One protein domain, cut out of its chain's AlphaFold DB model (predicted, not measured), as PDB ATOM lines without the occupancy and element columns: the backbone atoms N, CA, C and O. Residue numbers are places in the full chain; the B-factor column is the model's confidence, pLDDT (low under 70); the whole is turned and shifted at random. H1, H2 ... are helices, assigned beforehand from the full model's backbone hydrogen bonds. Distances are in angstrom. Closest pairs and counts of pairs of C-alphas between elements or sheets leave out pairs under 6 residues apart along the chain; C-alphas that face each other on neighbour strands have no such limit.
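AT A GLANCE: This is residues 2 to 95 of the 572 residues of the protein "Myb-like protein Y" of Dictyostelium discoideum (UniProt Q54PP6). Long helix H4 begins beside a helical hairpin, H2 and H3, which it meets at H3, and runs away from it; helix H1 crosses H4 farther along, at residues 84 to 88 of H4, and stays apart from the hairpin. The 94 printed residues, all helix in class, hold four named helices in the order H1, H2, H3, H4 and no named strand. The whole is compact, with a radius of gyration of the C-alphas of 13.2 A and spans of 35 by 31 by 23 A.

IN THESE COORDINATES: H1, residues 2 to 22, begins at C-alpha 2 (34.902, 17.752, -17.214), is 29.9 A long and has a kink of 27 degrees near residue 16. H2, residues 33 to 45, is 18.9 A long; H3, residues 51 to 67, 24.8 A. H4, residues 75 to 95, is 30.2 A long and ends at C-alpha 95 (34.978, 3.417, -10.654).

HOW THE PARTS SIT: Residues 10 to 18 of H1 touch residues 84 to 88 of H4, opposite ways at a steep tilt of 46 degrees; the closest C-alphas, of Glu 15 and Val 84, are 6.9 A apart. H2 and H3 touch as a hairpin at 34 degrees, only just shallow; the C-alphas of Ala 42 and Ile 57 come closest, 5.6 A. H3 and H4 only just touch, with 3 pairs of C-alphas within 8 A, closest Leu 58 and Leu 75 at 6.8 A. H1 is apart from H2 and H3. Every O i to N i+4 pair is within hydrogen-bond range in H3 and H4, but 15 of 17 in H1 and 8 of 9 in H2.

THE WHOLE: The printed part has no cut and no long link. The model's pLDDT is under 70 at residues 2 to 21 and 23 to 26.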
ATOM      1  N   SER A   2      33.925  18.825 -16.927       43.44
ATOM      2  CA  SER A   2      34.902  17.752 -17.214       43.44
ATOM      3  C   SER A   2      34.227  16.427 -17.576       43.44
ATOM      4  O   SER A   2      34.524  15.847 -18.616       43.44
ATOM      5  N   ASP A   3      33.235  16.027 -16.787       56.50
ATOM      6  CA  ASP A   3      32.519  14.753 -16.881       56.50
ATOM      7  C   ASP A   3      31.857  14.563 -18.249       56.50
ATOM      8  O   ASP A   3      31.921  13.483 -18.819       56.50
ATOM      9  N   LEU A   4      31.305  15.625 -18.847       53.55
ATOM     10  CA  LEU A   4      30.713  15.546 -20.185       53.55
ATOM     11  C   LEU A   4      31.774  15.263 -21.267       53.55
ATOM     12  O   LEU A   4      31.469  14.602 -22.258       53.55
ATOM     13  N   ARG A   5      33.028  15.707 -21.086       63.09
ATOM     14  CA  ARG A   5      34.153  15.319 -21.956       63.09
ATOM     15  C   ARG A   5      34.633  13.895 -21.675       63.09
ATOM     16  O   ARG A   5      34.954  13.195 -22.631       63.09
ATOM     17  N   GLU A   6      34.633  13.453 -20.419       50.22
ATOM     18  CA  GLU A   6      34.964  12.070 -20.042       50.22
ATOM     19  C   GLU A   6      33.932  11.080 -20.610       50.22
ATOM     20  O   GLU A   6      34.311  10.129 -21.282       50.22
ATOM     21  N   ILE A   7      32.631  11.354 -20.459       51.05
ATOM     22  CA  ILE A   7      31.526  10.575 -21.040       51.05
ATOM     23  C   ILE A   7      31.643  10.539 -22.568       51.05
ATOM     24  O   ILE A   7      31.625   9.463 -23.154       51.05
ATOM     25  N   ASN A   8      31.857  11.682 -23.233       60.11
ATOM     26  CA  ASN A   8      32.061  11.711 -24.689       60.11
ATOM     27  C   ASN A   8      33.335  10.978 -25.158       60.11
ATOM     28  O   ASN A   8      33.423  10.619 -26.333       60.11
ATOM     29  N   ARG A   9      34.327  10.771 -24.281       62.83
ATOM     30  CA  ARG A   9      35.540   9.991 -24.572       62.83
ATOM     31  C   ARG A   9      35.312   8.499 -24.343       62.83
ATOM     32  O   ARG A   9      35.575   7.717 -25.244       62.83
ATOM     33  N   LEU A  10      34.762   8.124 -23.190       53.79
ATOM     34  CA  LEU A  10      34.425   6.741 -22.845       53.79
ATOM     35  C   LEU A  10      33.395   6.160 -23.815       53.79
ATOM     36  O   LEU A  10      33.596   5.052 -24.296       53.79
ATOM     37  N   ASN A  11      32.367   6.928 -24.191       59.18
ATOM     38  CA  ASN A  11      31.456   6.549 -25.269       59.18
ATOM     39  C   ASN A  11      32.246   6.247 -26.548       59.18
ATOM     40  O   ASN A  11      32.184   5.127 -27.032       59.18
ATOM     41  N   LYS A  12      33.074   7.179 -27.049       64.25
ATOM     42  CA  LYS A  12      33.878   6.958 -28.267       64.25
ATOM     43  C   LYS A  12      34.775   5.722 -28.195       64.25
ATOM     44  O   LYS A  12      34.794   4.974 -29.166       64.25
ATOM     45  N   ASP A  13      35.502   5.527 -27.097       59.90
ATOM     46  CA  ASP A  13      36.482   4.444 -26.943       59.90
ATOM     47  C   ASP A  13      35.794   3.067 -26.795       59.90
ATOM     48  O   ASP A  13      36.263   2.069 -27.345       59.90
ATOM     49  N   GLU A  14      34.657   2.995 -26.093       61.13
ATOM     50  CA  GLU A  14      33.935   1.738 -25.829       61.13
ATOM     51  C   GLU A  14      32.949   1.355 -26.931       61.13
ATOM     52  O   GLU A  14      32.815   0.172 -27.259       61.13
ATOM     53  N   GLU A  15      32.329   2.355 -27.562       61.68
ATOM     54  CA  GLU A  15      31.718   2.199 -28.875       61.68
ATOM     55  C   GLU A  15      32.736   1.640 -29.868       61.68
ATOM     56  O   GLU A  15      32.369   0.772 -30.644       61.68
ATOM     57  N   PHE A  16      34.004   2.077 -29.853       58.87
ATOM     58  CA  PHE A  16      34.975   1.651 -30.866       58.87
ATOM     59  C   PHE A  16      35.219   0.141 -30.866       58.87
ATOM     60  O   PHE A  16      35.170  -0.476 -31.926       58.87
ATOM     61  N   GLU A  17      35.447  -0.477 -29.705       64.35
ATOM     62  CA  GLU A  17      35.697  -1.925 -29.625       64.35
ATOM     63  C   GLU A  17      34.448  -2.748 -29.989       64.35
ATOM     64  O   GLU A  17      34.538  -3.691 -30.777       64.35
ATOM     65  N   TYR A  18      33.259  -2.369 -29.501       64.06
ATOM     66  CA  TYR A  18      32.020  -3.073 -29.860       64.06
ATOM     67  C   TYR A  18      31.611  -2.834 -31.319       64.06
ATOM     68  O   TYR A  18      31.271  -3.780 -32.029       64.06
ATOM     69  N   PHE A  19      31.683  -1.596 -31.810       66.76
ATOM     70  CA  PHE A  19      31.400  -1.286 -33.209       66.76
ATOM     71  C   PHE A  19      32.445  -1.893 -34.143       66.76
ATOM     72  O   PHE A  19      32.081  -2.198 -35.264       66.76
ATOM     73  N   LYS A  20      33.687  -2.159 -33.718       69.38
ATOM     74  CA  LYS A  20      34.677  -2.896 -34.526       69.38
ATOM     75  C   LYS A  20      34.371  -4.393 -34.640       69.38
ATOM     76  O   LYS A  20      34.672  -5.001 -35.664       69.38
ATOM     77  N   LEU A  21      33.743  -4.994 -33.625       67.32
ATOM     78  CA  LEU A  21      33.213  -6.360 -33.725       67.32
ATOM     79  C   LEU A  21      32.003  -6.426 -34.674       67.32
ATOM     80  O   LEU A  21      31.876  -7.379 -35.440       67.32
ATOM     81  N   TYR A  22      31.141  -5.402 -34.660       70.53
ATOM     82  CA  TYR A  22      29.905  -5.369 -35.451       70.53
ATOM     83  C   TYR A  22      30.001  -4.636 -36.806       70.53
ATOM     84  O   TYR A  22      29.129  -4.839 -37.648       70.53
ATOM     85  N   SER A  23      31.060  -3.873 -37.093       67.74
ATOM     86  CA  SER A  23      31.273  -3.182 -38.383       67.74
ATOM     87  C   SER A  23      31.472  -4.146 -39.546       67.74
ATOM     88  O   SER A  23      31.248  -3.783 -40.696       67.74
ATOM     89  N   ASN A  24      31.873  -5.381 -39.242       69.30
ATOM     90  CA  ASN A  24      32.000  -6.462 -40.215       69.30
ATOM     91  C   ASN A  24      30.634  -7.070 -40.593       69.30
ATOM     92  O   ASN A  24      30.557  -7.849 -41.541       69.30
ATOM     93  N   SER A  25      29.553  -6.719 -39.884       67.95
ATOM     94  CA  SER A  25      28.186  -6.975 -40.345       67.95
ATOM     95  C   SER A  25      27.738  -5.824 -41.253       67.95
ATOM     96  O   SER A  25      27.668  -4.668 -40.831       67.95
ATOM     97  N   ASN A  26      27.455  -6.142 -42.522       65.44
ATOM     98  CA  ASN A  26      27.097  -5.178 -43.572       65.44
ATOM     99  C   ASN A  26      25.741  -4.497 -43.298       65.44
ATOM    100  O   ASN A  26      24.719  -4.841 -43.891       65.44
ATOM    101  N   GLY A  27      25.727  -3.521 -42.392       78.58
ATOM    102  CA  GLY A  27      24.525  -2.771 -42.039       78.58
ATOM    103  C   GLY A  27      24.564  -2.028 -40.704       78.58
ATOM    104  O   GLY A  27      23.711  -1.160 -40.511       78.58
ATOM    105  N   PHE A  28      25.515  -2.315 -39.804       82.13
ATOM    106  CA  PHE A  28      25.599  -1.598 -38.528       82.13
ATOM    107  C   PHE A  28      26.047  -0.145 -38.742       82.13
ATOM    108  O   PHE A  28      27.210   0.126 -39.045       82.13
ATOM    109  N   ARG A  29      25.130   0.812 -38.558       88.16
ATOM    110  CA  ARG A  29      25.454   2.247 -38.581       88.16
ATOM    111  C   ARG A  29      25.788   2.739 -37.169       88.16
ATOM    112  O   ARG A  29      25.137   2.331 -36.204       88.16
ATOM    113  N   LYS A  30      26.729   3.679 -37.037       89.04
ATOM    114  CA  LYS A  30      26.981   4.363 -35.756       89.04
ATOM    115  C   LYS A  30      25.692   5.027 -35.230       89.04
ATOM    116  O   LYS A  30      24.832   5.427 -36.012       89.04
ATOM    117  N   TRP A  31      25.544   5.096 -33.910       92.64
ATOM    118  CA  TRP A  31      24.491   5.862 -33.240       92.64
ATOM    119  C   TRP A  31      24.814   7.359 -33.234       92.64
ATOM    120  O   TRP A  31      25.947   7.753 -32.948       92.64
ATOM    121  N   ASN A  32      23.833   8.188 -33.598       93.02
ATOM    122  CA  ASN A  32      23.954   9.645 -33.509       93.02
ATOM    123  C   ASN A  32      23.605  10.139 -32.087       93.02
ATOM    124  O   ASN A  32      23.053   9.393 -31.275       93.02
ATOM    125  N   LEU A  33      23.969  11.383 -31.755       92.08
ATOM    126  CA  LEU A  33      23.817  11.907 -30.392       92.08
ATOM    127  C   LEU A  33      22.345  11.969 -29.944       92.08
ATOM    128  O   LEU A  33      22.056  11.733 -28.774       92.08
ATOM    129  N   ASP A  34      21.417  12.215 -30.865       95.20
ATOM    130  CA  ASP A  34      19.990  12.327 -30.562       95.20
ATOM    131  C   ASP A  34      19.329  10.953 -30.370       95.20
ATOM    132  O   ASP A  34      18.557  10.775 -29.429       95.20
ATOM    133  N   GLU A  35      19.730   9.940 -31.147       96.03
ATOM    134  CA  GLU A  35      19.404   8.534 -30.880       96.03
ATOM    135  C   GLU A  35      19.909   8.103 -29.489       96.03
ATOM    136  O   GLU A  35      19.162   7.467 -28.746       96.03
ATOM    137  N   HIS A  36      21.139   8.477 -29.102       95.18
ATOM    138  CA  HIS A  36      21.674   8.226 -27.752       95.18
ATOM    139  C   HIS A  36      20.862   8.945 -26.662       95.18
ATOM    140  O   HIS A  36      20.544   8.338 -25.637       95.18
ATOM    141  N   ASN A  37      20.515  10.220 -26.863       94.71
ATOM    142  CA  ASN A  37      19.716  11.007 -25.917       94.71
ATOM    143  C   ASN A  37      18.319  10.398 -25.713       94.71
ATOM    144  O   ASN A  37      17.816  10.351 -24.591       94.71
ATOM    145  N   ILE A  38      17.700   9.903 -26.787       97.14
ATOM    146  CA  ILE A  38      16.349   9.331 -26.769       97.14
ATOM    147  C   ILE A  38      16.352   7.906 -26.221       97.14
ATOM    148  O   ILE A  38      15.487   7.587 -25.410       97.14
ATOM    149  N   PHE A  39      17.356   7.086 -26.546       97.35
ATOM    150  CA  PHE A  39      17.584   5.816 -25.853       97.35
ATOM    151  C   PHE A  39      17.793   6.031 -24.347       97.35
ATOM    152  O   PHE A  39      17.174   5.341 -23.542       97.35
ATOM    153  N   SER A  40      18.603   7.022 -23.958       94.90
ATOM    154  CA  SER A  40      18.871   7.325 -22.545       94.90
ATOM    155  C   SER A  40      17.594   7.735 -21.807       94.90
ATOM    156  O   SER A  40      17.311   7.187 -20.745       94.90
ATOM    157  N   LYS A  41      16.773   8.620 -22.394       96.18
ATOM    158  CA  LYS A  41      15.458   8.990 -21.840       96.18
ATOM    159  C   LYS A  41      14.515   7.790 -21.745       96.18
ATOM    160  O   LYS A  41      13.983   7.520 -20.674       96.18
ATOM    161  N   ALA A  42      14.383   7.014 -22.819       97.23
ATOM    162  CA  ALA A  42      13.559   5.810 -22.821       97.23
ATOM    163  C   ALA A  42      14.042   4.777 -21.781       97.23
ATOM    164  O   ALA A  42      13.220   4.100 -21.180       97.23
ATOM    165  N   SER A  43      15.345   4.689 -21.493       95.25
ATOM    166  CA  SER A  43      15.882   3.775 -20.473       95.25
ATOM    167  C   SER A  43      15.571   4.170 -19.016       95.25
ATOM    168  O   SER A  43      15.711   3.324 -18.137       95.25
ATOM    169  N   LEU A  44      15.118   5.408 -18.757       94.81
ATOM    170  CA  LEU A  44      14.585   5.842 -17.452       94.81
ATOM    171  C   LEU A  44      13.131   5.363 -17.253       94.81
ATOM    172  O   LEU A  44      12.732   4.979 -16.153       94.81
ATOM    173  N   GLU A  45      12.340   5.385 -18.331       96.48
ATOM    174  CA  GLU A  45      10.908   5.042 -18.346       96.48
ATOM    175  C   GLU A  45      10.653   3.531 -18.534       96.48
ATOM    176  O   GLU A  45       9.716   2.967 -17.962       96.48
ATOM    177  N   TYR A  46      11.498   2.857 -19.319       96.95
ATOM    178  CA  TYR A  46      11.318   1.482 -19.786       96.95
ATOM    179  C   TYR A  46      12.498   0.598 -19.367       96.95
ATOM    180  O   TYR A  46      13.649   0.843 -19.728       96.95
ATOM    181  N   ASN A  47      12.220  -0.497 -18.654       93.67
ATOM    182  CA  ASN A  47      13.262  -1.434 -18.247       93.67
ATOM    183  C   ASN A  47      13.651  -2.342 -19.426       93.67
ATOM    184  O   ASN A  47      12.965  -3.322 -19.724       93.67
ATOM    185  N   PHE A  48      14.789  -2.046 -20.059       93.10
ATOM    186  CA  PHE A  48      15.349  -2.791 -21.196       93.10
ATOM    187  C   PHE A  48      15.640  -4.284 -20.929       93.10
ATOM    188  O   PHE A  48      15.908  -5.022 -21.873       93.10
ATOM    189  N   LEU A  49      15.580  -4.757 -19.676       91.91
ATOM    190  CA  LEU A  49      15.662  -6.186 -19.345       91.91
ATOM    191  C   LEU A  49      14.355  -6.947 -19.646       91.91
ATOM    192  O   LEU A  49      14.357  -8.176 -19.658       91.91
ATOM    193  N   LYS A  50      13.237  -6.245 -19.886       95.76
ATOM    194  CA  LYS A  50      11.955  -6.839 -20.292       95.76
ATOM    195  C   LYS A  50      11.781  -6.728 -21.815       95.76
ATOM    196  O   LYS A  50      11.763  -5.602 -22.315       95.76
ATOM    197  N   PRO A  51      11.588  -7.841 -22.555       94.85
ATOM    198  CA  PRO A  51      11.439  -7.814 -24.014       94.85
ATOM    199  C   PRO A  51      10.365  -6.842 -24.520       94.85
ATOM    200  O   PRO A  51      10.629  -6.071 -25.438       94.85
ATOM    201  N   ASP A  52       9.200  -6.805 -23.869       96.08
ATOM    202  CA  ASP A  52       8.086  -5.932 -24.266       96.08
ATOM    203  C   ASP A  52       8.442  -4.442 -24.119       96.08
ATOM    204  O   ASP A  52       8.119  -3.624 -24.976       96.08
ATOM    205  N   GLN A  53       9.178  -4.078 -23.064       96.97
ATOM    206  CA  GLN A  53       9.609  -2.696 -22.839       96.97
ATOM    207  C   GLN A  53      10.789  -2.304 -23.743       96.97
ATOM    208  O   GLN A  53      10.880  -1.154 -24.165       96.97
ATOM    209  N   MET A  54      11.641  -3.257 -24.132       96.73
ATOM    210  CA  MET A  54      12.647  -3.051 -25.181       96.73
ATOM    211  C   MET A  54      12.007  -2.754 -26.554       96.73
ATOM    212  O   MET A  54      12.582  -1.995 -27.334       96.73
ATOM    213  N   ILE A  55      10.811  -3.283 -26.844       97.63
ATOM    214  CA  ILE A  55      10.052  -2.935 -28.059       97.63
ATOM    215  C   ILE A  55       9.550  -1.480 -28.005       97.63
ATOM    216  O   ILE A  55       9.616  -0.788 -29.021       97.63
ATOM    217  N   GLU A  56       9.128  -0.971 -26.844       98.09
ATOM    218  CA  GLU A  56       8.769   0.452 -26.694       98.09
ATOM    219  C   GLU A  56       9.985   1.385 -26.834       98.09
ATOM    220  O   GLU A  56       9.911   2.379 -27.558       98.09
ATOM    221  N   ILE A  57      11.147   1.025 -26.269       97.98
ATOM    222  CA  ILE A  57      12.411   1.752 -26.509       97.98
ATOM    223  C   ILE A  57      12.737   1.789 -28.014       97.98
ATOM    224  O   ILE A  57      13.098   2.841 -28.548       97.98
ATOM    225  N   LEU A  58      12.571   0.664 -28.723       98.11
ATOM    226  CA  LEU A  58      12.805   0.592 -30.167       98.11
ATOM    227  C   LEU A  58      11.842   1.488 -30.959       98.11
ATOM    228  O   LEU A  58      12.273   2.155 -31.901       98.11
ATOM    229  N   LYS A  59      10.558   1.535 -30.577       98.23
ATOM    230  CA  LYS A  59       9.562   2.433 -31.183       98.23
ATOM    231  C   LYS A  59       9.952   3.899 -31.011       98.23
ATOM    232  O   LYS A  59       9.941   4.618 -32.003       98.23
ATOM    233  N   LEU A  60      10.347   4.328 -29.810       98.16
ATOM    234  CA  LEU A  60      10.734   5.721 -29.537       98.16
ATOM    235  C   LEU A  60      11.968   6.151 -30.349       98.16
ATOM    236  O   LEU A  60      11.958   7.202 -30.992       98.16
ATOM    237  N   VAL A  61      13.005   5.307 -30.400       97.95
ATOM    238  CA  VAL A  61      14.197   5.553 -31.233       97.95
ATOM    239  C   VAL A  61      13.836   5.584 -32.727       97.95
ATOM    240  O   VAL A  61      14.355   6.411 -33.477       97.95
ATOM    241  N   ASN A  62      12.913   4.731 -33.182       98.03
ATOM    242  CA  ASN A  62      12.497   4.695 -34.587       98.03
ATOM    243  C   ASN A  62      11.567   5.846 -34.989       98.03
ATOM    244  O   ASN A  62      11.720   6.362 -36.093       98.03
ATOM    245  N   GLN A  63      10.691   6.307 -34.093       97.87
ATOM    246  CA  GLN A  63       9.855   7.496 -34.277       97.87
ATOM    247  C   GLN A  63      10.707   8.764 -34.431       97.87
ATOM    248  O   GLN A  63      10.397   9.633 -35.245       97.87
ATOM    249  N   HIS A  64      11.813   8.869 -33.690       97.51
ATOM    250  CA  HIS A  64      12.780   9.941 -33.909       97.51
ATOM    251  C   HIS A  64      13.506   9.797 -35.250       97.51
ATOM    252  O   HIS A  64      13.593  10.769 -35.997       97.51
ATOM    253  N   ASN A  65      13.986   8.595 -35.585       97.20
ATOM    254  CA  ASN A  65      14.690   8.356 -36.846       97.20
ATOM    255  C   ASN A  65      13.825   8.690 -38.079       97.20
ATOM    256  O   ASN A  65      14.334   9.294 -39.021       97.20
ATOM    257  N   SER A  66      12.514   8.410 -38.056       97.01
ATOM    258  CA  SER A  66      11.594   8.846 -39.121       97.01
ATOM    259  C   SER A  66      11.457  10.368 -39.239       97.01
ATOM    260  O   SER A  66      11.220  10.865 -40.335       97.01
ATOM    261  N   ASN A  67      11.652  11.116 -38.148       96.79
ATOM    262  CA  ASN A  67      11.600  12.584 -38.156       96.79
ATOM    263  C   ASN A  67      12.923  13.224 -38.621       96.79
ATOM    264  O   ASN A  67      12.926  14.380 -39.033       96.79
ATOM    265  N   THR A  68      14.042  12.494 -38.556       94.87
ATOM    266  CA  THR A  68      15.386  12.965 -38.948       94.87
ATOM    267  C   THR A  68      15.900  12.333 -40.246       94.87
ATOM    268  O   THR A  68      17.096  12.396 -40.536       94.87
ATOM    269  N   SER A  69      15.015  11.704 -41.032       92.84
ATOM    270  CA  SER A  69      15.343  10.951 -42.258       92.84
ATOM    271  C   SER A  69      16.402   9.853 -42.063       92.84
ATOM    272  O   SER A  69      17.038   9.399 -43.016       92.84
ATOM    273  N   CYS A  70      16.593   9.397 -40.826       93.06
ATOM    274  CA  CYS A  70      17.483   8.298 -40.499       93.06
ATOM    275  C   CYS A  70      16.773   6.954 -40.719       93.06
ATOM    276  O   CYS A  70      15.578   6.793 -40.467       93.06
ATOM    277  N   LYS A  71      17.526   5.942 -41.166       94.60
ATOM    278  CA  LYS A  71      17.034   4.559 -41.295       94.60
ATOM    279  C   LYS A  71      16.455   4.080 -39.950       94.60
ATOM    280  O   LYS A  71      16.994   4.416 -38.900       94.60
ATOM    281  N   ALA A  72      15.422   3.239 -39.939       96.71
ATOM    282  CA  ALA A  72      14.998   2.581 -38.697       96.71
ATOM    283  C   ALA A  72      16.139   1.726 -38.093       96.71
ATOM    284  O   ALA A  72      16.970   1.177 -38.821       96.71
ATOM    285  N   ARG A  73      16.211   1.627 -36.763       96.07
ATOM    286  CA  ARG A  73      17.006   0.621 -36.041       96.07
ATOM    287  C   ARG A  73      16.301  -0.728 -36.074       96.07
ATOM    288  O   ARG A  73      15.076  -0.793 -35.935       96.07
ATOM    289  N   THR A  74      17.072  -1.804 -36.181       95.96
ATOM    290  CA  THR A  74      16.592  -3.157 -35.876       95.96
ATOM    291  C   THR A  74      16.619  -3.429 -34.368       95.96
ATOM    292  O   THR A  74      17.331  -2.772 -33.602       95.96
ATOM    293  N   LEU A  75      15.880  -4.453 -33.930       95.91
ATOM    294  CA  LEU A  75      15.953  -4.948 -32.551       95.91
ATOM    295  C   LEU A  75      17.362  -5.465 -32.194       95.91
ATOM    296  O   LEU A  75      17.767  -5.390 -31.036       95.91
ATOM    297  N   GLU A  76      18.128  -5.947 -33.178       93.46
ATOM    298  CA  GLU A  76      19.517  -6.374 -32.991       93.46
ATOM    299  C   GLU A  76      20.458  -5.182 -32.754       93.46
ATOM    300  O   GLU A  76      21.227  -5.207 -31.794       93.46
ATOM    301  N   GLU A  77      20.345  -4.101 -33.538       94.06
ATOM    302  CA  GLU A  77      21.120  -2.868 -33.316       94.06
ATOM    303  C   GLU A  77      20.870  -2.280 -31.917       94.06
ATOM    304  O   GLU A  77      21.810  -1.825 -31.261       94.06
ATOM    305  N   LEU A  78      19.621  -2.330 -31.435       95.98
ATOM    306  CA  LEU A  78      19.266  -1.923 -30.074       95.98
ATOM    307  C   LEU A  78      19.843  -2.876 -29.013       95.98
ATOM    308  O   LEU A  78      20.392  -2.412 -28.018       95.98
ATOM    309  N   ASN A  79      19.795  -4.195 -29.226       94.41
ATOM    310  CA  ASN A  79      20.409  -5.173 -28.315       94.41
ATOM    311  C   ASN A  79      21.935  -5.016 -28.211       94.41
ATOM    312  O   ASN A  79      22.504  -5.232 -27.141       94.41
ATOM    313  N   ILE A  80      22.606  -4.642 -29.302       91.68
ATOM    314  CA  ILE A  80      24.036  -4.304 -29.296       91.68
ATOM    315  C   ILE A  80      24.263  -3.035 -28.464       91.68
ATOM    316  O   ILE A  80      25.117  -3.036 -27.578       91.68
ATOM    317  N   HIS A  81      23.458  -1.989 -28.676       94.25
ATOM    318  CA  HIS A  81      23.555  -0.736 -27.923       94.25
ATOM    319  C   HIS A  81      23.324  -0.929 -26.414       94.25
ATOM    320  O   HIS A  81      24.110  -0.440 -25.606       94.25
ATOM    321  N   ILE A  82      22.312  -1.713 -26.022       94.44
ATOM    322  CA  ILE A  82      22.026  -2.050 -24.617       94.44
ATOM    323  C   ILE A  82      23.236  -2.730 -23.957       94.44
ATOM    324  O   ILE A  82      23.565  -2.399 -22.821       94.44
ATOM    325  N   LYS A  83      23.950  -3.626 -24.655       92.44
ATOM    326  CA  LYS A  83      25.162  -4.279 -24.119       92.44
ATOM    327  C   LYS A  83      26.325  -3.304 -23.930       92.44
ATOM    328  O   LYS A  83      27.019  -3.388 -22.918       92.44
ATOM    329  N   VAL A  84      26.523  -2.366 -24.861       89.70
ATOM    330  CA  VAL A  84      27.520  -1.285 -24.712       89.70
ATOM    331  C   VAL A  84      27.168  -0.410 -23.507       89.70
ATOM    332  O   VAL A  84      28.017  -0.175 -22.650       89.70
ATOM    333  N   TYR A  85      25.903  -0.008 -23.382       90.13
ATOM    334  CA  TYR A  85      25.413   0.819 -22.280       90.13
ATOM    335  C   TYR A  85      25.517   0.119 -20.912       90.13
ATOM    336  O   TYR A  85      25.995   0.714 -19.950       90.13
ATOM    337  N   GLN A  86      25.169  -1.170 -20.825       90.55
ATOM    338  CA  GLN A  86      25.372  -1.989 -19.621       90.55
ATOM    339  C   GLN A  86      26.855  -2.077 -19.231       90.55
ATOM    340  O   GLN A  86      27.190  -1.942 -18.057       90.55
ATOM    341  N   ASN A  87      27.758  -2.269 -20.200       87.23
ATOM    342  CA  ASN A  87      29.202  -2.314 -19.954       87.23
ATOM    343  C   ASN A  87      29.726  -0.969 -19.417       87.23
ATOM    344  O   ASN A  87      30.458  -0.942 -18.426       87.23
ATOM    345  N   PHE A  88      29.280   0.144 -20.007       85.17
ATOM    346  CA  PHE A  88      29.566   1.494 -19.523       85.17
ATOM    347  C   PHE A  88      29.063   1.701 -18.083       85.17
ATOM    348  O   PHE A  88      29.845   2.097 -17.220       85.17
ATOM    349  N   LEU A  89      27.799   1.369 -17.780       85.80
ATOM    350  CA  LEU A  89      27.242   1.483 -16.424       85.80
ATOM    351  C   LEU A  89      28.017   0.633 -15.404       85.80
ATOM    352  O   LEU A  89      28.372   1.137 -14.339       85.80
ATOM    353  N   ASN A  90      28.353  -0.613 -15.746       86.61
ATOM    354  CA  ASN A  90      29.144  -1.500 -14.886       86.61
ATOM    355  C   ASN A  90      30.533  -0.914 -14.575       86.61
ATOM    356  O   ASN A  90      31.030  -1.053 -13.457       86.61
ATOM    357  N   LYS A  91      31.158  -0.213 -15.530       83.76
ATOM    358  CA  LYS A  91      32.433   0.487 -15.313       83.76
ATOM    359  C   LYS A  91      32.278   1.750 -14.478       83.76
ATOM    360  O   LYS A  91      33.098   1.972 -13.595       83.76
ATOM    361  N   GLN A  92      31.222   2.539 -14.688       82.40
ATOM    362  CA  GLN A  92      30.915   3.675 -13.811       82.40
ATOM    363  C   GLN A  92      30.676   3.208 -12.367       82.40
ATOM    364  O   GLN A  92      31.160   3.839 -11.430       82.40
ATOM    365  N   GLN A  93      30.015   2.062 -12.173       82.94
ATOM    366  CA  GLN A  93      29.882   1.434 -10.860       82.94
ATOM    367  C   GLN A  93      31.243   0.975 -10.309       82.94
ATOM    368  O   GLN A  93      31.556   1.280  -9.163       82.94
ATOM    369  N   ALA A  94      32.085   0.313 -11.108       81.24
ATOM    370  CA  ALA A  94      33.418  -0.130 -10.681       81.24
ATOM    371  C   ALA A  94      34.370   1.028 -10.317       81.24
ATOM    372  O   ALA A  94      35.189   0.871  -9.415       81.24
ATOM    373  N   LEU A  95      34.246   2.186 -10.979       80.40
ATOM    374  CA  LEU A  95      34.978   3.417 -10.654       80.40
ATOM    375  C   LEU A  95      34.422   4.126  -9.407       80.40
ATOM    376  O   LEU A  95      35.181   4.752  -8.672       80.40
TER     377      LEU A  95